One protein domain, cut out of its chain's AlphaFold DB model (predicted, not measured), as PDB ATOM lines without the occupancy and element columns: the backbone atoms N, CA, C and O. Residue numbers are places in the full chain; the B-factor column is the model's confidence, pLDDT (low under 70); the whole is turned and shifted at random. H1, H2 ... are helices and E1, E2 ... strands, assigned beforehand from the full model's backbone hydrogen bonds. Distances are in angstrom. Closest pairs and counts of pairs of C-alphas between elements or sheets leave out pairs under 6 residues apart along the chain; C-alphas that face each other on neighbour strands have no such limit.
ATOM      1  N   VAL A   9      58.940-103.658  81.851       87.88
ATOM      2  CA  VAL A   9      60.299-103.504  81.347       87.88
ATOM      3  C   VAL A   9      60.709-104.819  80.705       87.88
ATOM      4  O   VAL A   9      60.712-105.860  81.353       87.88
ATOM      5  N   LEU A  10      61.046-104.783  79.423       87.44
ATOM      6  CA  LEU A  10      61.680-105.900  78.743       87.44
ATOM      7  C   LEU A  10      63.188-105.781  78.899       87.44
ATOM      8  O   LEU A  10      63.762-104.716  78.660       87.44
ATOM      9  N   VAL A  11      63.827-106.878  79.283       87.44
ATOM     10  CA  VAL A  11      65.283-106.991  79.266       87.44
ATOM     11  C   VAL A  11      65.667-107.801  78.038       87.44
ATOM     12  O   VAL A  11      65.313-108.975  77.933       87.44
ATOM     13  N   ILE A  12      66.349-107.167  77.087       85.94
ATOM     14  CA  ILE A  12      66.818-107.783  75.838       85.94
ATOM     15  C   ILE A  12      68.324-107.540  75.777       85.94
ATOM     16  O   ILE A  12      68.758-106.394  75.837       85.94
ATOM     17  N   ASP A  13      69.128-108.605  75.727       83.31
ATOM     18  CA  ASP A  13      70.603-108.548  75.783       83.31
ATOM     19  C   ASP A  13      71.179-107.738  76.965       83.31
ATOM     20  O   ASP A  13      72.245-107.131  76.874       83.31
ATOM     21  N   GLY A  14      70.472-107.704  78.097       80.69
ATOM     22  CA  GLY A  14      70.890-106.942  79.279       80.69
ATOM     23  C   GLY A  14      70.591-105.438  79.216       80.69
ATOM     24  O   GLY A  14      70.922-104.711  80.157       80.69
ATOM     25  N   GLU A  15      69.935-104.963  78.157       84.62
ATOM     26  CA  GLU A  15      69.397-103.606  78.066       84.62
ATOM     27  C   GLU A  15      67.922-103.570  78.478       84.62
ATOM     28  O   GLU A  15      67.163-104.495  78.187       84.62
ATOM     29  N   LYS A  16      67.522-102.492  79.165       87.12
ATOM     30  CA  LYS A  16      66.164-102.309  79.687       87.12
ATOM     31  C   LYS A  16      65.334-101.425  78.763       87.12
ATOM     32  O   LYS A  16      65.731-100.308  78.424       87.12
ATOM     33  N   TYR A  17      64.155-101.923  78.419       86.88
ATOM     34  CA  TYR A  17      63.230-101.319  77.473       86.88
ATOM     35  C   TYR A  17      61.843-101.199  78.098       86.88
ATOM     36  O   TYR A  17      61.225-102.208  78.423       86.88
ATOM     37  N   THR A  18      61.325 -99.986  78.274       87.75
ATOM     38  CA  THR A  18      59.983 -99.789  78.843       87.75
ATOM     39  C   THR A  18      58.924 -99.999  77.770       87.75
ATOM     40  O   THR A  18      58.951 -99.337  76.740       87.75
ATOM     41  N   VAL A  19      57.973-100.896  78.013       87.62
ATOM     42  CA  VAL A  19      56.823-101.144  77.140       87.62
ATOM     43  C   VAL A  19      55.849 -99.981  77.264       87.62
ATOM     44  O   VAL A  19      55.225 -99.793  78.309       87.62
ATOM     45  N   LEU A  20      55.700 -99.210  76.193       85.31
ATOM     46  CA  LEU A  20      54.758 -98.091  76.139       85.31
ATOM     47  C   LEU A  20      53.406 -98.515  75.573       85.31
ATOM     48  O   LEU A  20      52.375 -97.978  75.971       85.31
ATOM     49  N   TYR A  21      53.408 -99.484  74.661       83.31
ATOM     50  CA  TYR A  21      52.194 -99.952  74.012       83.31
ATOM     51  C   TYR A  21      52.331-101.406  73.564       83.31
ATOM     52  O   TYR A  21      53.362-101.804  73.019       83.31
ATOM     53  N   VAL A  22      51.274-102.182  73.786       83.75
ATOM     54  CA  VAL A  22      51.130-103.568  73.343       83.75
ATOM     55  C   VAL A  22      49.955-103.623  72.377       83.75
ATOM     56  O   VAL A  22      48.833-103.279  72.747       83.75
ATOM     57  N   ALA A  23      50.221-104.044  71.146       75.50
ATOM     58  CA  ALA A  23      49.203-104.385  70.168       75.50
ATOM     59  C   ALA A  23      49.156-105.907  70.015       75.50
ATOM     60  O   ALA A  23      50.134-106.539  69.603       75.50
ATOM     61  N   GLU A  24      48.004-106.490  70.323       64.12
ATOM     62  CA  GLU A  24      47.694-107.858  69.926       64.12
ATOM     63  C   GLU A  24      47.498-107.862  68.405       64.12
ATOM     64  O   GLU A  24      46.654-107.136  67.876       64.12
ATOM     65  N   TRP A  25      48.339-108.604  67.685       57.47
ATOM     66  CA  TRP A  25      48.180-108.814  66.248       57.47
ATOM     67  C   TRP A  25      47.623-110.218  66.038       57.47
ATOM     68  O   TRP A  25      48.291-111.201  66.337       57.47
ATOM     69  N   GLU A  26      46.406-110.307  65.501       49.47
ATOM     70  CA  GLU A  26      45.756-111.573  65.131       49.47
ATOM     71  C   GLU A  26      46.156-112.064  63.726       49.47
ATOM     72  O   GLU A  26      45.424-112.837  63.106       49.47
ATOM     73  N   ASP A  27      47.294-111.627  63.173       46.47
ATOM     74  CA  ASP A  27      47.685-112.093  61.842       46.47
ATOM     75  C   ASP A  27      48.383-113.459  61.939       46.47
ATOM     76  O   ASP A  27      49.575-113.578  62.228       46.47
ATOM     77  N   ALA A  28      47.592-114.511  61.731       43.50
ATOM     78  CA  ALA A  28      47.932-115.931  61.824       43.50
ATOM     79  C   ALA A  28      48.899-116.436  60.728       43.50
ATOM     80  O   ALA A  28      48.829-117.591  60.308       43.50
ATOM     81  N   SER A  29      49.822-115.592  60.275       47.69
ATOM     82  CA  SER A  29      50.830-115.915  59.259       47.69
ATOM     83  C   SER A  29      52.238-115.850  59.848       47.69
ATOM     84  O   SER A  29      53.165-115.305  59.255       47.69
ATOM     85  N   PHE A  30      52.406-116.384  61.055       50.66
ATOM     86  CA  PHE A  30      53.715-116.526  61.670       50.66
ATOM     87  C   PHE A  30      54.343-117.826  61.187       50.66
ATOM     88  O   PHE A  30      54.065-118.911  61.702       50.66
ATOM     89  N   ASP A  31      55.183-117.730  60.163       50.66
ATOM     90  CA  ASP A  31      56.012-118.858  59.778       50.66
ATOM     91  C   ASP A  31      56.973-119.129  60.946       50.66
ATOM     92  O   ASP A  31      57.877-118.340  61.226       50.66
ATOM     93  N   SER A  32      56.749-120.223  61.682       51.38
ATOM     94  CA  SER A  32      57.556-120.625  62.850       51.38
ATOM     95  C   SER A  32      59.066-120.691  62.553       51.38
ATOM     96  O   SER A  32      59.902-120.640  63.457       51.38
ATOM     97  N   SER A  33      59.411-120.763  61.270       48.88
ATOM     98  CA  SER A  33      60.745-120.659  60.692       48.88
ATOM     99  C   SER A  33      61.385-119.276  60.898       48.88
ATOM    100  O   SER A  33      62.571-119.187  61.215       48.88
ATOM    101  N   PHE A  34      60.612-118.193  60.772       49.59
ATOM    102  CA  PHE A  34      61.073-116.805  60.914       49.59
ATOM    103  C   PHE A  34      61.390-116.461  62.378       49.59
ATOM    104  O   PHE A  34      62.377-115.793  62.683       49.59
ATOM    105  N   ALA A  35      60.606-117.026  63.298       50.88
ATOM    106  CA  ALA A  35      60.786-116.910  64.743       50.88
ATOM    107  C   ALA A  35      62.053-117.576  65.279       50.88
ATOM    108  O   ALA A  35      62.487-117.259  66.379       50.88
ATOM    109  N   LYS A  36      62.644-118.514  64.536       52.22
ATOM    110  CA  LYS A  36      63.796-119.298  65.004       52.22
ATOM    111  C   LYS A  36      65.148-118.718  64.592       52.22
ATOM    112  O   LYS A  36      66.155-119.133  65.149       52.22
ATOM    113  N   MET A  37      65.197-117.781  63.638       53.03
ATOM    114  CA  MET A  37      66.470-117.336  63.047       53.03
ATOM    115  C   MET A  37      67.003-115.990  63.563       53.03
ATOM    116  O   MET A  37      68.187-115.722  63.381       53.03
ATOM    117  N   ALA A  38      66.184-115.154  64.212       60.78
ATOM    118  CA  ALA A  38      66.596-113.801  64.619       60.78
ATOM    119  C   ALA A  38      66.158-113.391  66.037       60.78
ATOM    120  O   ALA A  38      66.302-112.231  66.420       60.78
ATOM    121  N   THR A  39      65.605-114.315  66.816       70.00
ATOM    122  CA  THR A  39      65.008-114.014  68.118       70.00
ATOM    123  C   THR A  39      66.020-114.084  69.255       70.00
ATOM    124  O   THR A  39      66.919-114.924  69.290       70.00
ATOM    125  N   LYS A  40      65.868-113.164  70.201       78.94
ATOM    126  CA  LYS A  40      66.637-113.053  71.437       78.94
ATOM    127  C   LYS A  40      65.746-113.440  72.602       78.94
ATOM    128  O   LYS A  40      64.551-113.161  72.586       78.94
ATOM    129  N   THR A  41      66.312-114.044  73.634       81.62
ATOM    130  CA  THR A  41      65.559-114.275  74.867       81.62
ATOM    131  C   THR A  41      65.296-112.941  75.561       81.62
ATOM    132  O   THR A  41      66.214-112.139  75.736       81.62
ATOM    133  N   THR A  42      64.052-112.703  75.969       82.00
ATOM    134  CA  THR A  42      63.670-111.544  76.771       82.00
ATOM    135  C   THR A  42      63.006-111.967  78.068       82.00
ATOM    136  O   THR A  42      62.187-112.891  78.104       82.00
ATOM    137  N   THR A  43      63.348-111.273  79.146       84.69
ATOM    138  CA  THR A  43      62.633-111.369  80.417       84.69
ATOM    139  C   THR A  43      61.782-110.127  80.621       84.69
ATOM    140  O   THR A  43      62.082-109.041  80.124       84.69
ATOM    141  N   ARG A  44      60.684-110.308  81.348       86.25
ATOM    142  CA  ARG A  44      59.742-109.245  81.684       86.25
ATOM    143  C   ARG A  44      59.945-108.884  83.141       86.25
ATOM    144  O   ARG A  44      59.861-109.753  84.001       86.25
ATOM    145  N   GLU A  45      60.186-107.618  83.412       84.81
ATOM    146  CA  GLU A  45      60.328-107.057  84.746       84.81
ATOM    147  C   GLU A  45      59.220-106.030  84.986       84.81
ATOM    148  O   GLU A  45      58.824-105.290  84.084       84.81
ATOM    149  N   LYS A  46      58.718-105.952  86.214       80.12
ATOM    150  CA  LYS A  46      57.882-104.836  86.660       80.12
ATOM    151  C   LYS A  46      58.345-104.408  88.039       80.12
ATOM    152  O   LYS A  46      58.660-105.247  88.881       80.12
ATOM    153  N   GLU A  47      58.345-103.106  88.275       75.81
ATOM    154  CA  GLU A  47      58.492-102.586  89.624       75.81
ATOM    155  C   GLU A  47      57.191-102.827  90.398       75.81
ATOM    156  O   GLU A  47      56.099-102.425  89.976       75.81
ATOM    157  N   VAL A  48      57.301-103.544  91.511       75.69
ATOM    158  CA  VAL A  48      56.197-103.837  92.419       75.69
ATOM    159  C   VAL A  48      56.490-103.133  93.733       75.69
ATOM    160  O   VAL A  48      57.530-103.341  94.352       75.69
ATOM    161  N   PHE A  49      55.559-102.288  94.170       68.50
ATOM    162  CA  PHE A  49      55.651-101.620  95.460       68.50
ATOM    163  C   PHE A  49      54.957-102.477  96.514       68.50
ATOM    164  O   PHE A  49      53.737-102.639  96.485       68.50
ATOM    165  N   SER A  50      55.730-103.010  97.456       70.06
ATOM    166  CA  SER A  50      55.212-103.736  98.617       70.06
ATOM    167  C   SER A  50      55.776-103.115  99.888       70.06
ATOM    168  O   SER A  50      56.981-102.898 100.010       70.06
ATOM    169  N   ASN A  51      54.902-102.769 100.837       73.56
ATOM    170  CA  ASN A  51      55.274-102.161 102.123       73.56
ATOM    171  C   ASN A  51      56.219-100.942 102.011       73.56
ATOM    172  O   ASN A  51      57.155-100.794 102.797       73.56
ATOM    173  N   GLY A  52      55.994-100.069 101.023       69.69
ATOM    174  CA  GLY A  52      56.787 -98.848 100.831       69.69
ATOM    175  C   GLY A  52      58.191 -99.065 100.254       69.69
ATOM    176  O   GLY A  52      58.952 -98.105 100.156       69.69
ATOM    177  N   LYS A  53      58.540-100.294  99.850       66.88
ATOM    178  CA  LYS A  53      59.761-100.603  99.097       66.88
ATOM    179  C   LYS A  53      59.387-101.023  97.675       66.88
ATOM    180  O   LYS A  53      58.520-101.876  97.494       66.88
ATOM    181  N   GLY A  54      60.013-100.391  96.685       74.88
ATOM    182  CA  GLY A  54      59.958-100.840  95.295       74.88
ATOM    183  C   GLY A  54      60.922-102.007  95.110       74.88
ATOM    184  O   GLY A  54      62.101-101.887  95.444       74.88
ATOM    185  N   GLU A  55      60.424-103.139  94.629       76.81
ATOM    186  CA  GLU A  55      61.235-104.293  94.247       76.81
ATOM    187  C   GLU A  55      60.990-104.605  92.769       76.81
ATOM    188  O   GLU A  55      59.856-104.556  92.286       76.81
ATOM    189  N   ILE A  56      62.060-104.894  92.028       79.19
ATOM    190  CA  ILE A  56      61.946-105.328  90.636       79.19
ATOM    191  C   ILE A  56      61.652-106.823  90.652       79.19
ATOM    192  O   ILE A  56      62.501-107.620  91.047       79.19
ATOM    193  N   GLN A  57      60.459-107.200  90.204       80.81
ATOM    194  CA  GLN A  57      60.063-108.596  90.090       80.81
ATOM    195  C   GLN A  57      60.099-109.023  88.621       80.81
ATOM    196  O   GLN A  57      59.585-108.316  87.751       80.81
ATOM    197  N   ALA A  58      60.712-110.174  88.342       79.38
ATOM    198  CA  ALA A  58      60.635-110.819  87.035       79.38
ATOM    199  C   ALA A  58      59.332-111.631  86.919       79.38
ATOM    200  O   ALA A  58      58.896-112.249  87.893       79.38
ATOM    201  N   PHE A  59      58.718-111.636  85.735       76.00
ATOM    202  CA  PHE A  59      57.416-112.253  85.477       76.00
ATOM    203  C   PHE A  59      57.488-113.342  84.406       76.00
ATOM    204  O   PHE A  59      57.918-113.093  83.276       76.00
ATOM    205  N   GLY A  60      56.949-114.513  84.763       74.62
ATOM    206  CA  GLY A  60      56.723-115.647  83.866       74.62
ATOM    207  C   GLY A  60      57.996-116.253  83.274       74.62
ATOM    208  O   GLY A  60      59.113-115.887  83.637       74.62
ATOM    209  N   ASP A  61      57.807-117.184  82.342       79.12
ATOM    210  CA  ASP A  61      58.915-117.803  81.612       79.12
ATOM    211  C   ASP A  61      59.571-116.814  80.631       79.12
ATOM    212  O   ASP A  61      58.932-115.849  80.194       79.12
ATOM    213  N   PRO A  62      60.845-117.003  80.261       81.75
ATOM    214  CA  PRO A  62      61.470-116.188  79.228       81.75
ATOM    215  C   PRO A  62      60.696-116.269  77.905       81.75
ATOM    216  O   PRO A  62      60.241-117.339  77.505       81.75
ATOM    217  N   LEU A  63      60.563-115.134  77.221       84.50
ATOM    218  CA  LEU A  63      59.925-115.042  75.908       84.50
ATOM    219  C   LEU A  63      60.974-114.847  74.814       84.50
ATOM    220  O   LEU A  63      62.128-114.514  75.087       84.50
ATOM    221  N   MET A  64      60.562-115.011  73.565       84.75
ATOM    222  CA  MET A  64      61.376-114.709  72.392       84.75
ATOM    223  C   MET A  64      61.030-113.310  71.891       84.75
ATOM    224  O   MET A  64      59.872-113.037  71.596       84.75
ATOM    225  N   ALA A  65      62.016-112.427  71.791       84.44
ATOM    226  CA  ALA A  65      61.888-111.088  71.228       84.44
ATOM    227  C   ALA A  65      62.598-111.005  69.875       84.44
ATOM    228  O   ALA A  65      63.723-111.476  69.722       84.44
ATOM    229  N   PHE A  66      61.967-110.379  68.894       82.88
ATOM    230  CA  PHE A  66      62.584-110.093  67.601       82.88
ATOM    231  C   PHE A  66      63.583-108.934  67.718       82.88
ATOM    232  O   PHE A  66      63.563-108.197  68.715       82.88
ATOM    233  N   PRO A  67      64.473-108.741  66.726       81.25
ATOM    234  CA  PRO A  67      65.344-107.578  66.694       81.25
ATOM    235  C   PRO A  67      64.537-106.287  66.854       81.25
ATOM    236  O   PRO A  67      63.416-106.166  66.368       81.25
ATOM    237  N   LEU A  68      65.106-105.340  67.596       83.88
ATOM    238  CA  LEU A  68      64.468-104.057  67.841       83.88
ATOM    239  C   LEU A  68      64.627-103.164  66.613       83.88
ATOM    240  O   LEU A  68      65.732-102.692  66.333       83.88
ATOM    241  N   ASP A  69      63.519-102.878  65.944       81.31
ATOM    242  CA  ASP A  69      63.478-101.989  64.792       81.31
ATOM    243  C   ASP A  69      63.101-100.564  65.198       81.31
ATOM    244  O   ASP A  69      62.432-100.317  66.206       81.31
ATOM    245  N   SER A  70      63.530 -99.586  64.400       79.62
ATOM    246  CA  SER A  70      63.093 -98.201  64.595       79.62
ATOM    247  C   SER A  70      61.629 -98.048  64.189       79.62
ATOM    248  O   SER A  70      61.207 -98.564  63.154       79.62
ATOM    249  N   VAL A  71      60.858 -97.301  64.977       76.19
ATOM    250  CA  VAL A  71      59.467 -96.985  64.627       76.19
ATOM    251  C   VAL A  71      59.440 -95.932  63.527       76.19
ATOM    252  O   VAL A  71      60.097 -94.893  63.631       76.19
ATOM    253  N   THR A  72      58.666 -96.182  62.469       76.00
ATOM    254  CA  THR A  72      58.539 -95.232  61.359       76.00
ATOM    255  C   THR A  72      57.824 -93.947  61.812       76.00
ATOM    256  O   THR A  72      56.969 -93.984  62.700       76.00
ATOM    257  N   PRO A  73      58.116 -92.778  61.209       72.94
ATOM    258  CA  PRO A  73      57.466 -91.515  61.579       72.94
ATOM    259  C   PRO A  73      55.943 -91.497  61.380       72.94
ATOM    260  O   PRO A  73      55.248 -90.677  61.982       72.94
ATOM    261  N   GLU A  74      55.428 -92.349  60.497       69.44
ATOM    262  CA  GLU A  74      53.995 -92.531  60.242       69.44
ATOM    263  C   GLU A  74      53.338 -93.298  61.385       69.44
ATOM    264  O   GLU A  74      52.369 -92.817  61.967       69.44
ATOM    265  N   LEU A  75      53.938 -94.425  61.777       69.50
ATOM    266  CA  LEU A  75      53.470 -95.246  62.885       69.50
ATOM    267  C   LEU A  75      53.566 -94.489  64.214       69.50
ATOM    268  O   LEU A  75      52.638 -94.517  65.013       69.50
ATOM    269  N   LYS A  76      54.637 -93.706  64.413       70.00
ATOM    270  CA  LYS A  76      54.777 -92.809  65.571       70.00
ATOM    271  C   LYS A  76      53.647 -91.775  65.643       70.00
ATOM    272  O   LYS A  76      53.176 -91.462  66.733       70.00
ATOM    273  N   ARG A  77      53.198 -91.253  64.495       72.50
ATOM    274  CA  ARG A  77      52.067 -90.315  64.421       72.50
ATOM    275  C   ARG A  77      50.723 -91.000  64.652       72.50
ATOM    276  O   ARG A  77      49.875 -90.407  65.307       72.50
ATOM    277  N   SER A  78      50.527 -92.220  64.152       68.75
ATOM    278  CA  SER A  78      49.252 -92.934  64.295       68.75
ATOM    279  C   SER A  78      48.992 -93.418  65.720       68.75
ATOM    280  O   SER A  78      47.847 -93.424  66.154       68.75
ATOM    281  N   ILE A  79      50.037 -93.812  66.452       70.88
ATOM    282  CA  ILE A  79      49.912 -94.289  67.839       70.88
ATOM    283  C   ILE A  79      49.854 -93.150  68.865       70.88
ATOM    284  O   ILE A  79      49.474 -93.387  70.006       70.88
ATOM    285  N   GLY A  80      50.242 -91.925  68.485       71.69
ATOM    286  CA  GLY A  80      50.183 -90.750  69.363       71.69
ATOM    287  C   GLY A  80      51.020 -90.862  70.644       71.69
ATOM    288  O   GLY A  80      50.777 -90.120  71.590       71.69
ATOM    289  N   LEU A  81      51.980 -91.792  70.703       71.44
ATOM    290  CA  LEU A  81      52.813 -92.002  71.884       71.44
ATOM    291  C   LEU A  81      53.893 -90.921  71.967       71.44
ATOM    292  O   LEU A  81      54.748 -90.798  71.082       71.44
ATOM    293  N   GLU A  82      53.886 -90.177  73.066       65.75
ATOM    294  CA  GLU A  82      54.995 -89.312  73.445       65.75
ATOM    295  C   GLU A  82      56.092 -90.170  74.082       65.75
ATOM    296  O   GLU A  82      55.939 -90.690  75.182       65.75
ATOM    297  N   ALA A  83      57.191 -90.348  73.349       62.53
ATOM    298  CA  ALA A  83      58.395 -91.006  73.841       62.53
ATOM    299  C   ALA A  83      59.456 -89.938  74.130       62.53
ATOM    300  O   ALA A  83      59.782 -89.127  73.254       62.53
ATOM    301  N   VAL A  84      59.981 -89.948  75.352       62.50
ATOM    302  CA  VAL A  84      61.102 -89.117  75.808       62.50
ATOM    303  C   VAL A  84      62.403 -89.554  75.119       62.50
ATOM    304  O   VAL A  84      63.278 -88.729  74.851       62.50
ATOM    305  N   TYR A  85      62.517 -90.839  74.775       69.44
ATOM    306  CA  TYR A  85      63.668 -91.456  74.121       69.44
ATOM    307  C   TYR A  85      63.315 -92.070  72.755       69.44
ATOM    308  O   TYR A  85      62.258 -91.835  72.164       69.44
ATOM    309  N   GLN A  86      64.260 -92.830  72.191       76.69
ATOM    310  CA  GLN A  86      64.072 -93.499  70.909       76.69
ATOM    311  C   GLN A  86      63.046 -94.627  71.052       76.69
ATOM    312  O   GLN A  86      63.306 -95.641  71.702       76.69
ATOM    313  N   LEU A  87      61.900 -94.440  70.397       81.12
ATOM    314  CA  LEU A  87      60.859 -95.449  70.287       81.12
ATOM    315  C   LEU A  87      61.297 -96.546  69.308       81.12
ATOM    316  O   LEU A  87      61.652 -96.265  68.156       81.12
ATOM    317  N   LYS A  88      61.261 -97.788  69.774       84.06
ATOM    318  CA  LYS A  88      61.557 -99.000  69.012       84.06
ATOM    319  C   LYS A  88      60.332 -99.912  68.995       84.06
ATOM    320  O   LYS A  88      59.469 -99.820  69.866       84.06
ATOM    321  N   GLN A  89      60.266-100.789  68.009       84.94
ATOM    322  CA  GLN A  89      59.258-101.840  67.913       84.94
ATOM    323  C   GLN A  89      59.930-103.210  67.914       84.94
ATOM    324  O   GLN A  89      61.054-103.361  67.433       84.94
ATOM    325  N   THR A  90      59.255-104.200  68.480       84.81
ATOM    326  CA  THR A  90      59.656-105.607  68.418       84.81
ATOM    327  C   THR A  90      58.423-106.495  68.544       84.81
ATOM    328  O   THR A  90      57.372-106.063  69.018       84.81
ATOM    329  N   PHE A  91      58.546-107.747  68.123       84.94
ATOM    330  CA  PHE A  91      57.554-108.779  68.389       84.94
ATOM    331  C   PHE A  91      58.044-109.644  69.544       84.94
ATOM    332  O   PHE A  91      59.213-110.023  69.573       84.94
ATOM    333  N   VAL A  92      57.169-109.958  70.493       84.81
ATOM    334  CA  VAL A  92      57.478-110.821  71.634       84.81
ATOM    335  C   VAL A  92      56.526-112.006  71.633       84.81
ATOM    336  O   VAL A  92      55.316-111.811  71.627       84.81
ATOM    337  N   GLY A  93      57.053-113.226  71.647       80.69
ATOM    338  CA  GLY A  93      56.259-114.439  71.484       80.69
ATOM    339  C   GLY A  93      56.776-115.658  72.239       80.69
ATOM    340  O   GLY A  93      57.894-115.673  72.755       80.69
ATOM    341  N   ASP A  94      55.931-116.680  72.280       76.81
ATOM    342  CA  ASP A  94      56.216-118.042  72.738       76.81
ATOM    343  C   ASP A  94      55.603-119.051  71.742       76.81
ATOM    344  O   ASP A  94      55.193-118.687  70.640       76.81
ATOM    345  N   GLU A  95      55.522-120.333  72.106       71.31
ATOM    346  CA  GLU A  95      54.892-121.365  71.263       71.31
ATOM    347  C   GLU A  95      53.382-121.144  71.039       71.31
ATOM    348  O   GLU A  95      52.778-121.815  70.203       71.31
ATOM    349  N   THR A  96      52.763-120.217  71.776       71.50
ATOM    350  CA  THR A  96      51.327-119.925  71.725       71.50
ATOM    351  C   THR A  96      50.978-118.722  70.850       71.50
ATOM    352  O   THR A  96      49.810-118.570  70.498       71.50
ATOM    353  N   GLY A  97      51.950-117.885  70.462       73.94
ATOM    354  CA  GLY A  97      51.710-116.734  69.586       73.94
ATOM    355  C   GLY A  97      52.787-115.652  69.659       73.94
ATOM    356  O   GLY A  97      53.920-115.902  70.071       73.94
ATOM    357  N   PHE A  98      52.426-114.427  69.268       76.62
ATOM    358  CA  PHE A  98      53.286-113.247  69.361       76.62
ATOM    359  C   PHE A  98      52.464-111.974  69.612       76.62
ATOM    360  O   PHE A  98      51.300-111.876  69.237       76.62
ATOM    361  N   LEU A  99      53.091-110.990  70.248       79.88
ATOM    362  CA  LEU A  99      52.566-109.655  70.509       79.88
ATOM    363  C   LEU A  99      53.480-108.628  69.861       79.88
ATOM    364  O   LEU A  99      54.700-108.715  69.996       79.88
ATOM    365  N   HIS A 100      52.908-107.627  69.201       82.62
ATOM    366  CA  HIS A 100      53.674-106.481  68.737       82.62
ATOM    367  C   HIS A 100      53.786-105.478  69.885       82.62
ATOM    368  O   HIS A 100      52.782-104.985  70.402       82.62
ATOM    369  N   VAL A 101      55.008-105.171  70.304       85.69
ATOM    370  CA  VAL A 101      55.266-104.259  71.413       85.69
ATOM    371  C   VAL A 101      56.114-103.079  70.967       85.69
ATOM    372  O   VAL A 101      57.115-103.212  70.261       85.69
ATOM    373  N   PHE A 102      55.709-101.903  71.425       85.69
ATOM    374  CA  PHE A 102      56.451-100.667  71.275       85.69
ATOM    375  C   PHE A 102      57.152-100.384  72.581       85.69
ATOM    376  O   PHE A 102      56.528-100.310  73.647       85.69
ATOM    377  N   VAL A 103      58.460-100.217  72.484       85.06
ATOM    378  CA  VAL A 103      59.315-100.032  73.636       85.06
ATOM    379  C   VAL A 103      60.155 -98.783  73.505       85.06
ATOM    380  O   VAL A 103      60.532 -98.350  72.418       85.06
ATOM    381  N   GLU A 104      60.487 -98.217  74.646       85.75
ATOM    382  CA  GLU A 104      61.374 -97.082  74.761       85.75
ATOM    383  C   GLU A 104      62.684 -97.518  75.412       85.75
ATOM    384  O   GLU A 104      62.693 -98.157  76.465       85.75
ATOM    385  N   ALA A 105      63.805 -97.189  74.766       80.44
ATOM    386  CA  ALA A 105      65.127 -97.451  75.321       80.44
ATOM    387  C   ALA A 105      65.419 -96.456  76.451       80.44
ATOM    388  O   ALA A 105      65.575 -95.261  76.190       80.44
ATOM    389  N   GLN A 106      65.541 -96.938  77.688       70.19
ATOM    390  CA  GLN A 106      66.001 -96.089  78.782       70.19
ATOM    391  C   GLN A 106      67.494 -95.805  78.581       70.19
ATOM    392  O   GLN A 106      68.319 -96.721  78.633       70.19
TER     393      GLN A 106
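AT A GLANCE: This is residues 9 to 106 of the 108 residues of an uncharacterized protein of Anaerolineae bacterium (UniProt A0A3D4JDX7). The model is a small closed barrel of six antiparallel strands, with the hairpin E3 and E4 running on past the ring as a long twisted arm whose tip is at residues 51 and 52. One short helix, H1, lies far out from the barrel's middle between E4 and E5, and a long loop of residues 25 to 39 swings out between E2 and E3. The printed part has 98 residues with six named strands and one named helix, in the order E1 E2 E3 E4 H1 E5 E6, and its class is mostly strand. It is compact, with a radius of gyration of the C-alphas of 14.3 A, and spans 45 by 32 by 23 A.

HOW THE PARTS SIT: Round the barrel run E1, residues 9 to 12, E2, residues 15 to 24, E6, residues 97 to 105, E5, residues 87 to 94, E4, residues 53 to 65, E3, residues 40 to 50, and back to E1. E1 and E2 form an antiparallel hairpin, with N 10 and O 17 within hydrogen-bond range at 2.8 A. On the other side of E1 is E3, antiparallel at 152 degrees, with N 9 and O 45 2.8 A apart. E2 bends by 70 degrees at residue 20 and is antiparallel to E6, with N 23 and O 100 at 2.8 A. The hairpin E3 and E4 pairs N 48 with O 55 at 2.9 A; E4 bends by 77 degrees at residue 61. E5 is beside residues 63 to 65 of E4, where N 93 and O 64 are 2.8 A apart. The hairpin E5 and E6 has N 99 and O 92 at 2.7 A. H1, residues 73 to 79, is only just on the barrel, with 5 pairs of C-alphas within 10 A, and each O i to N i+4 pair inside it is within hydrogen-bond range. Residues 69 to 70 pair antiparallel with residues 88 to 89 of E5. E2 and E4 are apart.

IN THESE COORDINATES: E1 begins at C-alpha 9, (60.299, -103.504, 81.347), and is 9.5 A long; E2 is 23.6 A. E3 is 30.9 A and E4 29.9 A, beginning at C-alpha 53, (59.761, -100.603, 99.097). H1 is 10.2 A, E5 23.2 A and E6 24.2 A, ending at C-alpha 105, (65.127, -97.451, 75.321).

THE WHOLE: The two C-alphas farthest apart, those of Ser 33 and Gly 52, are 45.9 A apart. The printed part has no cut. The link from E2 to E3 is long, with 15 residues. The mean pLDDT of the printed part is 74.5; 25 residues are under 70, among them residues 24 to 38 and 82 to 85.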